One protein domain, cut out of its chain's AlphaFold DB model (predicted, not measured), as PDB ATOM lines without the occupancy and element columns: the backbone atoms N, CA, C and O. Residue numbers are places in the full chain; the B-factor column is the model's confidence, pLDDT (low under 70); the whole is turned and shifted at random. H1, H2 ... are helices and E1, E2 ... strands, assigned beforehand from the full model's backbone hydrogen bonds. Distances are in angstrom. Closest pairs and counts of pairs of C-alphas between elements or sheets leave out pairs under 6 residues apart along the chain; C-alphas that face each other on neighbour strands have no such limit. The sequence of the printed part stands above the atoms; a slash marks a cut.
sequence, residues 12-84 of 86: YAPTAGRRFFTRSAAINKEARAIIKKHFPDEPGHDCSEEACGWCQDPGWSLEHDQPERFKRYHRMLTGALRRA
ATOM      1  N   TYR A  12      51.827  13.700   3.728       96.00
ATOM      2  CA  TYR A  12      50.830  14.677   3.298       96.00
ATOM      3  C   TYR A  12      49.439  14.299   3.817       96.00
ATOM      4  O   TYR A  12      48.995  13.169   3.634       96.00
ATOM      5  N   ALA A  13      48.770  15.246   4.471       96.31
ATOM      6  CA  ALA A  13      47.392  15.129   4.930       96.31
ATOM      7  C   ALA A  13      46.488  15.906   3.948       96.31
ATOM      8  O   ALA A  13      46.527  17.143   3.965       96.31
ATOM      9  N   PRO A  14      45.752  15.226   3.045       95.88
ATOM     10  CA  PRO A  14      45.078  15.876   1.923       95.88
ATOM     11  C   PRO A  14      43.900  16.751   2.347       95.88
ATOM     12  O   PRO A  14      43.768  17.859   1.835       95.88
ATOM     13  N   THR A  15      43.084  16.313   3.306       96.12
ATOM     14  CA  THR A  15      41.960  17.119   3.806       96.12
ATOM     15  C   THR A  15      42.467  18.302   4.623       96.12
ATOM     16  O   THR A  15      41.900  19.389   4.564       96.12
ATOM     17  N   ALA A  16      43.562  18.120   5.368       93.69
ATOM     18  CA  ALA A  16      44.181  19.205   6.125       93.69
ATOM     19  C   ALA A  16      45.037  20.164   5.272       93.69
ATOM     20  O   ALA A  16      45.457  21.204   5.782       93.69
ATOM     21  N   GLY A  17      45.364  19.801   4.026       95.50
ATOM     22  CA  GLY A  17      46.198  20.593   3.118       95.50
ATOM     23  C   GLY A  17      47.628  20.839   3.617       95.50
ATOM     24  O   GLY A  17      48.257  21.822   3.228       95.50
ATOM     25  N   ARG A  18      48.163  19.989   4.509       95.62
ATOM     26  CA  ARG A  18      49.458  20.226   5.177       95.62
ATOM     27  C   ARG A  18      50.358  18.994   5.176       95.62
ATOM     28  O   ARG A  18      49.906  17.854   5.183       95.62
ATOM     29  N   ARG A  19      51.666  19.249   5.174       96.62
ATOM     30  CA  ARG A  19      52.738  18.251   5.245       96.62
ATOM     31  C   ARG A  19      53.309  18.141   6.660       96.62
ATOM     32  O   ARG A  19      53.418  19.145   7.363       96.62
ATOM     33  N   PHE A  20      53.693  16.929   7.053       96.31
ATOM     34  CA  PHE A  20      54.194  16.598   8.389       96.31
ATOM     35  C   PHE A  20      55.431  15.708   8.313       96.31
ATOM     36  O   PHE A  20      55.516  14.833   7.459       96.31
ATOM     37  N   PHE A  21      56.354  15.867   9.260       95.56
ATOM     38  CA  PHE A  21      57.536  15.003   9.366       95.56
ATOM     39  C   PHE A  21      57.238  13.637   9.996       95.56
ATOM     40  O   PHE A  21      58.026  12.708   9.863       95.56
ATOM     41  N   THR A  22      56.095  13.484  10.673       95.31
ATOM     42  CA  THR A  22      55.695  12.215  11.289       95.31
ATOM     43  C   THR A  22      54.321  11.770  10.807       95.31
ATOM     44  O   THR A  22      53.396  12.575  10.658       95.31
ATOM     45  N   ARG A  23      54.167  10.455  10.612       94.81
ATOM     46  CA  ARG A  23      52.899   9.851  10.181       94.81
ATOM     47  C   ARG A  23      51.785  10.093  11.199       94.81
ATOM     48  O   ARG A  23      50.665  10.415  10.824       94.81
ATOM     49  N   SER A  24      52.100   9.999  12.492       95.56
ATOM     50  CA  SER A  24      51.138  10.231  13.578       95.56
ATOM     51  C   SER A  24      50.585  11.658  13.580       95.56
ATOM     52  O   SER A  24      49.384  11.835  13.767       95.56
ATOM     53  N   ALA A  25      51.429  12.669  13.337       96.31
ATOM     54  CA  ALA A  25      50.968  14.055  13.251       96.31
ATOM     55  C   ALA A  25      50.062  14.276  12.031       96.31
ATOM     56  O   ALA A  25      49.014  14.910  12.168       96.31
ATOM     57  N   ALA A  26      50.419  13.696  10.877       97.06
ATOM     58  CA  ALA A  26      49.581  13.740   9.681       97.06
ATOM     59  C   ALA A  26      48.208  13.108   9.931       97.06
ATOM     60  O   ALA A  26      47.191  13.742   9.675       97.06
ATOM     61  N   ILE A  27      48.174  11.907  10.517       97.31
ATOM     62  CA  ILE A  27      46.933  11.187  10.834       97.31
ATOM     63  C   ILE A  27      46.049  11.985  11.796       97.31
ATOM     64  O   ILE A  27      44.848  12.097  11.567       97.31
ATOM     65  N   ASN A  28      46.623  12.554  12.859       97.06
ATOM     66  CA  ASN A  28      45.857  13.346  13.824       97.06
ATOM     67  C   ASN A  28      45.255  14.597  13.171       97.06
ATOM     68  O   ASN A  28      44.091  14.920  13.406       97.06
ATOM     69  N   LYS A  29      46.028  15.309  12.338       97.44
ATOM     70  CA  LYS A  29      45.508  16.501  11.660       97.44
ATOM     71  C   LYS A  29      44.462  16.138  10.610       97.44
ATOM     72  O   LYS A  29      43.445  16.818  10.534       97.44
ATOM     73  N   GLU A  30      44.684  15.068   9.857       97.62
ATOM     74  CA  GLU A  30      43.747  14.583   8.847       97.62
ATOM     75  C   GLU A  30      42.416  14.159   9.477       97.62
ATOM     76  O   GLU A  30      41.362  14.598   9.030       97.62
ATOM     77  N   ALA A  31      42.449  13.395  10.575       97.56
ATOM     78  CA  ALA A  31      41.245  13.002  11.306       97.56
ATOM     79  C   ALA A  31      40.440  14.223  11.780       97.56
ATOM     80  O   ALA A  31      39.226  14.271  11.594       97.56
ATOM     81  N   ARG A  32      41.114  15.231  12.350       96.81
ATOM     82  CA  ARG A  32      40.474  16.495  12.750       96.81
ATOM     83  C   ARG A  32      39.884  17.255  11.563       96.81
ATOM     84  O   ARG A  32      38.776  17.763  11.670       96.81
ATOM     85  N   ALA A  33      40.596  17.319  10.439       96.88
ATOM     86  CA  ALA A  33      40.121  18.002   9.239       96.88
ATOM     87  C   ALA A  33      38.883  17.317   8.641       96.88
ATOM     88  O   ALA A  33      37.935  17.998   8.262       96.88
ATOM     89  N   ILE A  34      38.851  15.981   8.630       97.00
ATOM     90  CA  ILE A  34      37.671  15.208   8.224       97.00
ATOM     91  C   ILE A  34      36.492  15.512   9.153       97.00
ATOM     92  O   ILE A  34      35.407  15.818   8.668       97.00
ATOM     93  N   ILE A  35      36.697  15.484  10.475       96.88
ATOM     94  CA  ILE A  35      35.639  15.817  11.443       96.88
ATOM     95  C   ILE A  35      35.101  17.223  11.184       96.88
ATOM     96  O   ILE A  35      33.897  17.374  11.024       96.88
ATOM     97  N   LYS A  36      35.978  18.224  11.062       95.19
ATOM     98  CA  LYS A  36      35.582  19.619  10.832       95.19
ATOM     99  C   LYS A  36      34.898  19.839   9.479       95.19
ATOM    100  O   LYS A  36      34.063  20.721   9.347       95.19
ATOM    101  N   LYS A  37      35.207  19.029   8.464       95.44
ATOM    102  CA  LYS A  37      34.489  19.058   7.180       95.44
ATOM    103  C   LYS A  37      33.039  18.577   7.317       95.44
ATOM    104  O   LYS A  37      32.177  19.062   6.594       95.44
ATOM    105  N   HIS A  38      32.780  17.617   8.205       95.38
ATOM    106  CA  HIS A  38      31.434  17.091   8.462       95.38
ATOM    107  C   HIS A  38      30.663  17.881   9.524       95.38
ATOM    108  O   HIS A  38      29.440  17.949   9.461       95.38
ATOM    109  N   PHE A  39      31.380  18.452  10.486       94.81
ATOM    110  CA  PHE A  39      30.861  19.250  11.588       94.81
ATOM    111  C   PHE A  39      31.649  20.564  11.611       94.81
ATOM    112  O   PHE A  39      32.623  20.666  12.363       94.81
ATOM    113  N   PRO A  40      31.327  21.502  10.704       93.75
ATOM    114  CA  PRO A  40      32.002  22.789  10.658       93.75
ATOM    115  C   PRO A  40      31.775  23.556  11.959       93.75
ATOM    116  O   PRO A  40      30.726  23.429  12.584       93.75
ATOM    117  N   ASP A  41      32.781  24.337  12.352       91.94
ATOM    118  CA  ASP A  41      32.647  25.242  13.488       91.94
ATOM    119  C   ASP A  41      31.789  26.432  13.050       91.94
ATOM    120  O   ASP A  41      32.045  27.037  12.001       91.94
ATOM    121  N   GLU A  42      30.801  26.768  13.861       89.94
ATOM    122  CA  GLU A  42      29.994  27.968  13.722       89.94
ATOM    123  C   GLU A  42      30.674  29.067  14.541       89.94
ATOM    124  O   GLU A  42      30.871  28.899  15.749       89.94
ATOM    125  N   PRO A  43      31.127  30.160  13.905       82.62
ATOM    126  CA  PRO A  43      31.709  31.266  14.642       82.62
ATOM    127  C   PRO A  43      30.637  31.902  15.523       82.62
ATOM    128  O   PRO A  43      29.497  32.072  15.094       82.62
ATOM    129  N   GLY A  44      31.031  32.287  16.733       79.06
ATOM    130  CA  GLY A  44      30.181  33.111  17.575       79.06
ATOM    131  C   GLY A  44      29.851  34.439  16.909       79.06
ATOM    132  O   GLY A  44      30.615  34.956  16.084       79.06
ATOM    133  N   HIS A  45      28.699  34.985  17.268       71.56
ATOM    134  CA  HIS A  45      28.260  36.284  16.795       71.56
ATOM    135  C   HIS A  45      28.598  37.320  17.868       71.56
ATOM    136  O   HIS A  45      27.961  37.356  18.916       71.56
ATOM    137  N   ASP A  46      29.618  38.142  17.610       62.81
ATOM    138  CA  ASP A  46      30.002  39.272  18.465       62.81
ATOM    139  C   ASP A  46      29.518  40.565  17.801       62.81
ATOM    140  O   ASP A  46      30.271  41.319  17.181       62.81
ATOM    141  N   CYS A  47      28.199  40.751  17.789       64.88
ATOM    142  CA  CYS A  47      27.609  42.023  17.399       64.88
ATOM    143  C   CYS A  47      27.554  42.932  18.627       64.88
ATOM    144  O   CYS A  47      27.186  42.499  19.718       64.88
ATOM    145  N   SER A  48      27.902  44.209  18.443       59.91
ATOM    146  CA  SER A  48      27.788  45.194  19.516       59.91
ATOM    147  C   SER A  48      26.346  45.269  20.030       59.91
ATOM    148  O   SER A  48      25.387  45.074  19.274       59.91
ATOM    149  N   GLU A  49      26.190  45.581  21.318       60.47
ATOM    150  CA  GLU A  49      24.891  45.748  21.992       60.47
ATOM    151  C   GLU A  49      23.968  46.711  21.211       60.47
ATOM    152  O   GLU A  49      22.770  46.480  21.072       60.47
ATOM    153  N   GLU A  50      24.558  47.726  20.577       61.44
ATOM    154  CA  GLU A  50      23.885  48.713  19.722       61.44
ATOM    155  C   GLU A  50      23.337  48.140  18.399       61.44
ATOM    156  O   GLU A  50      22.389  48.691  17.840       61.44
ATOM    157  N   ALA A  51      23.904  47.043  17.884       63.53
ATOM    158  CA  ALA A  51      23.518  46.437  16.608       63.53
ATOM    159  C   ALA A  51      22.502  45.291  16.750       63.53
ATOM    160  O   ALA A  51      21.770  45.004  15.803       63.53
ATOM    161  N   CYS A  52      22.461  44.604  17.898       64.94
ATOM    162  CA  CYS A  52      21.648  43.389  18.057       64.94
ATOM    163  C   CYS A  52      21.046  43.193  19.461       64.94
ATOM    164  O   CYS A  52      20.419  42.170  19.735       64.94
ATOM    165  N   GLY A  53      21.198  44.162  20.366       61.91
ATOM    166  CA  GLY A  53      20.611  44.131  21.703       61.91
ATOM    167  C   GLY A  53      21.335  43.188  22.666       61.91
ATOM    168  O   GLY A  53      21.941  43.667  23.607       61.91
ATOM    169  N   TRP A  54      21.257  41.866  22.462       55.97
ATOM    170  CA  TRP A  54      21.732  40.833  23.411       55.97
ATOM    171  C   TRP A  54      22.209  39.532  22.730       55.97
ATOM    172  O   TRP A  54      22.097  38.441  23.292       55.97
ATOM    173  N   CYS A  55      22.725  39.601  21.503       63.91
ATOM    174  CA  CYS A  55      23.291  38.422  20.845       63.91
ATOM    175  C   CYS A  55      24.720  38.162  21.341       63.91
ATOM    176  O   CYS A  55      25.679  38.666  20.773       63.91
ATOM    177  N   GLN A  56      24.849  37.353  22.395       67.31
ATOM    178  CA  GLN A  56      26.092  36.656  22.730       67.31
ATOM    179  C   GLN A  56      25.927  35.180  22.373       67.31
ATOM    180  O   GLN A  56      25.640  34.348  23.234       67.31
ATOM    181  N   ASP A  57      26.057  34.865  21.087       75.75
ATOM    182  CA  ASP A  57      26.201  33.475  20.662       75.75
ATOM    183  C   ASP A  57      27.698  33.129  20.687       75.75
ATOM    184  O   ASP A  57      28.452  33.714  19.904       75.75
ATOM    185  N   PRO A  58      28.167  32.227  21.571       78.69
ATOM    186  CA  PRO A  58      29.568  31.809  21.597       78.69
ATOM    187  C   PRO A  58      29.978  31.018  20.342       78.69
ATOM    188  O   PRO A  58      31.169  30.764  20.145       78.69
ATOM    189  N   GLY A  59      29.017  30.661  19.486       87.56
ATOM    190  CA  GLY A  59      29.205  29.777  18.352       87.56
ATOM    191  C   GLY A  59      29.126  28.320  18.780       87.56
ATOM    192  O   GLY A  59      28.815  27.990  19.926       87.56
ATOM    193  N   TRP A  60      29.435  27.429  17.846       91.69
ATOM    194  CA  TRP A  60      29.355  25.994  18.074       91.69
ATOM    195  C   TRP A  60      30.545  25.265  17.459       91.69
ATOM    196  O   TRP A  60      30.942  25.515  16.323       91.69
ATOM    197  N   SER A  61      31.110  24.304  18.182       93.56
ATOM    198  CA  SER A  61      32.090  23.369  17.639       93.56
ATOM    199  C   SER A  61      31.915  21.986  18.249       93.56
ATOM    200  O   SER A  61      31.748  21.814  19.456       93.56
ATOM    201  N   LEU A  62      32.054  20.943  17.432       94.50
ATOM    202  CA  LEU A  62      31.916  19.575  17.933       94.50
ATOM    203  C   LEU A  62      32.936  19.247  19.040       94.50
ATOM    204  O   LEU A  62      32.642  18.458  19.937       94.50
ATOM    205  N   GLU A  63      34.141  19.819  18.965       93.75
ATOM    206  CA  GLU A  63      35.213  19.570  19.936       93.75
ATOM    207  C   GLU A  63      34.910  20.183  21.314       93.75
ATOM    208  O   GLU A  63      35.240  19.552  22.320       93.75
ATOM    209  N   HIS A  64      34.260  21.351  21.367       92.75
ATOM    210  CA  HIS A  64      33.914  22.029  22.619       92.75
ATOM    211  C   HIS A  64      32.556  21.583  23.171       92.75
ATOM    212  O   HIS A  64      32.468  21.180  24.330       92.75
ATOM    213  N   ASP A  65      31.523  21.586  22.330       94.38
ATOM    214  CA  ASP A  65      30.132  21.394  22.746       94.38
ATOM    215  C   ASP A  65      29.753  19.916  22.900       94.38
ATOM    216  O   ASP A  65      28.846  19.563  23.655       94.38
ATOM    217  N   GLN A  66      30.441  19.012  22.188       95.94
ATOM    218  CA  GLN A  66      30.201  17.563  22.264       95.94
ATOM    219  C   GLN A  66      31.518  16.768  22.343       95.94
ATOM    220  O   GLN A  66      31.796  15.912  21.487       95.94
ATOM    221  N   PRO A  67      32.326  16.969  23.402       96.38
ATOM    222  CA  PRO A  67      33.696  16.465  23.474       96.38
ATOM    223  C   PRO A  67      33.774  14.935  23.422       96.38
ATOM    224  O   PRO A  67      34.674  14.376  22.794       96.38
ATOM    225  N   GLU A  68      32.817  14.221  24.020       97.25
ATOM    226  CA  GLU A  68      32.787  12.752  23.976       97.25
ATOM    227  C   GLU A  68      32.483  12.217  22.572       97.25
ATOM    228  O   GLU A  68      33.087  11.240  22.112       97.25
ATOM    229  N   ARG A  69      31.605  12.906  21.836       96.81
ATOM    230  CA  ARG A  69      31.304  12.570  20.444       96.81
ATOM    231  C   ARG A  69      32.515  12.834  19.553       96.81
ATOM    232  O   ARG A  69      32.874  11.969  18.748       96.81
ATOM    233  N   PHE A  70      33.193  13.965  19.747       97.38
ATOM    234  CA  PHE A  70      34.448  14.273  19.067       97.38
ATOM    235  C   PHE A  70      35.519  13.208  19.336       97.38
ATOM    236  O   PHE A  70      36.078  12.646  18.392       97.38
ATOM    237  N   LYS A  71      35.759  12.852  20.609       97.62
ATOM    238  CA  LYS A  71      36.724  11.808  21.000       97.62
ATOM    239  C   LYS A  71      36.430  10.481  20.305       97.62
ATOM    240  O   LYS A  71      37.362   9.835  19.817       97.62
ATOM    241  N   ARG A  72      35.156  10.076  20.222       97.88
ATOM    242  CA  ARG A  72      34.737   8.836  19.550       97.88
ATOM    243  C   ARG A  72      35.077   8.853  18.059       97.88
ATOM    244  O   ARG A  72      35.729   7.919  17.586       97.88
ATOM    245  N   TYR A  73      34.697   9.905  17.331       97.44
ATOM    246  CA  TYR A  73      35.032  10.029  15.906       97.44
ATOM    247  C   TYR A  73      36.539  10.109  15.682       97.44
ATOM    248  O   TYR A  73      37.067   9.422  14.808       97.44
ATOM    249  N   HIS A  74      37.246  10.875  16.509       97.75
ATOM    250  CA  HIS A  74      38.689  11.024  16.406       97.75
ATOM    251  C   HIS A  74      39.409   9.682  16.610       97.75
ATOM    252  O   HIS A  74      40.274   9.315  15.813       97.75
ATOM    253  N   ARG A  75      39.023   8.881  17.616       97.62
ATOM    254  CA  ARG A  75      39.570   7.523  17.820       97.62
ATOM    255  C   ARG A  75      39.297   6.605  16.630       97.62
ATOM    256  O   ARG A  75      40.195   5.890  16.189       97.62
ATOM    257  N   MET A  76      38.072   6.630  16.110       97.44
ATOM    258  CA  MET A  76      37.675   5.805  14.971       97.44
ATOM    259  C   MET A  76      38.486   6.157  13.716       97.44
ATOM    260  O   MET A  76      39.087   5.271  13.107       97.44
ATOM    261  N   LEU A  77      38.548   7.444  13.363       97.00
ATOM    262  CA  LEU A  77      39.243   7.937  12.174       97.00
ATOM    263  C   LEU A  77      40.752   7.736  12.274       97.00
ATOM    264  O   LEU A  77      41.357   7.220  11.341       97.00
ATOM    265  N   THR A  78      41.368   8.056  13.414       97.31
ATOM    266  CA  THR A  78      42.805   7.798  13.603       97.31
ATOM    267  C   THR A  78      43.125   6.304  13.517       97.31
ATOM    268  O   THR A  78      44.128   5.929  12.912       97.31
ATOM    269  N   GLY A  79      42.262   5.431  14.047       96.69
ATOM    270  CA  GLY A  79      42.386   3.981  13.891       96.69
ATOM    271  C   GLY A  79      42.276   3.519  12.436       96.69
ATOM    272  O   GLY A  79      43.085   2.704  11.991       96.69
ATOM    273  N   ALA A  80      41.314   4.052  11.681       96.56
ATOM    274  CA  ALA A  80      41.140   3.744  10.262       96.56
ATOM    275  C   ALA A  80      42.337   4.219   9.419       96.56
ATOM    276  O   ALA A  80      42.910   3.429   8.673       96.56
ATOM    277  N   LEU A  81      42.783   5.462   9.611       95.44
ATOM    278  CA  LEU A  81      43.907   6.067   8.888       95.44
ATOM    279  C   LEU A  81      45.251   5.385   9.188       95.44
ATOM    280  O   LEU A  81      46.122   5.328   8.325       95.44
ATOM    281  N   ARG A  82      45.434   4.829  10.393       94.88
ATOM    282  CA  ARG A  82      46.622   4.015  10.716       94.88
ATOM    283  C   ARG A  82      46.663   2.708   9.925       94.88
ATOM    284  O   ARG A  82      47.748   2.287   9.523       94.88
ATOM    285  N   ARG A  83      45.498   2.077   9.736       91.94
ATOM    286  CA  ARG A  83      45.341   0.801   9.018       91.94
ATOM    287  C   ARG A  83      45.333   0.969   7.503       91.94
ATOM    288  O   ARG A  83      45.740   0.045   6.807       91.94
ATOM    289  N   ALA A  84      44.893   2.123   7.007       86.38
ATOM    290  CA  ALA A  84      45.023   2.469   5.603       86.38
ATOM    291  C   ALA A  84      46.511   2.422   5.225       86.38
ATOM    292  O   ALA A  84      47.341   3.132   5.806       86.38
TER     293      ALA A  84
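This is residues 12 to 84 of the 86 residues of an uncharacterized protein of Pseudomonas sp. SNU WT1 (UniProt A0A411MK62). A narrow arm of two paired strands, E2 and E3, with the short helix H2 at its tip, leads away from a body in which the helices H1 and H4 cross. The short helix H3 lies where the arm meets the body, and E1 lies near the start of H1; the arm makes much of the length. The printed part has 73 residues, with four named helices and three named strands that follow along the chain as E1, H1, E2, H2, E3, H3, H4; E2 - E3 is one antiparallel sheet, and the class is mixed, helices and strands. It is loose, with a radius of gyration of the C-alphas of 16.2 A, and spans 52 by 25 by 16 A.

Find C-alpha 42 at (29.994, 27.968, 13.722), where E2, residues 42 to 46, begins its 12.3 A. E3, residues 56 to 60, measures 12.1 A, and H2 is residues 49 to 52. H1, residues 23 to 38, runs 22.7 A from C-alpha 23 at (52.899, 9.851, 10.181). E1 is residues 18 to 20 and H3 residues 62 to 65. H4, residues 67 to 83, runs 24.3 A to C-alpha 83 at (45.341, 0.801, 9.018).

Look first at E2 and E3, antiparallel at 168 degrees: N 42 and O 60 are 2.8 A apart, within hydrogen-bond range. H1 and H4 touch at a steep tilt of 51 degrees, opposite ways, their closest C-alphas being Ala 31 and Leu 77, 5.5 A. H3 and H4 touch only at the corner, through residues 69 to 71 of H4; the closest C-alphas, Glu 63 and Phe 70, are 5.4 A apart. E1 pairs with no named strand, but its residues 18 to 19 pair antiparallel with residues 12 to 13. In H1 and H4 every O i to N i+4 pair is within hydrogen-bond range; H2 and H3 are too short for one.

The C-alphas of Glu 50 and Arg 83, the two farthest apart, are 53.6 A apart. The printed part has no cut, and its six links are tight. Look for low confidence at residues 46 to 56, under 70 in pLDDT.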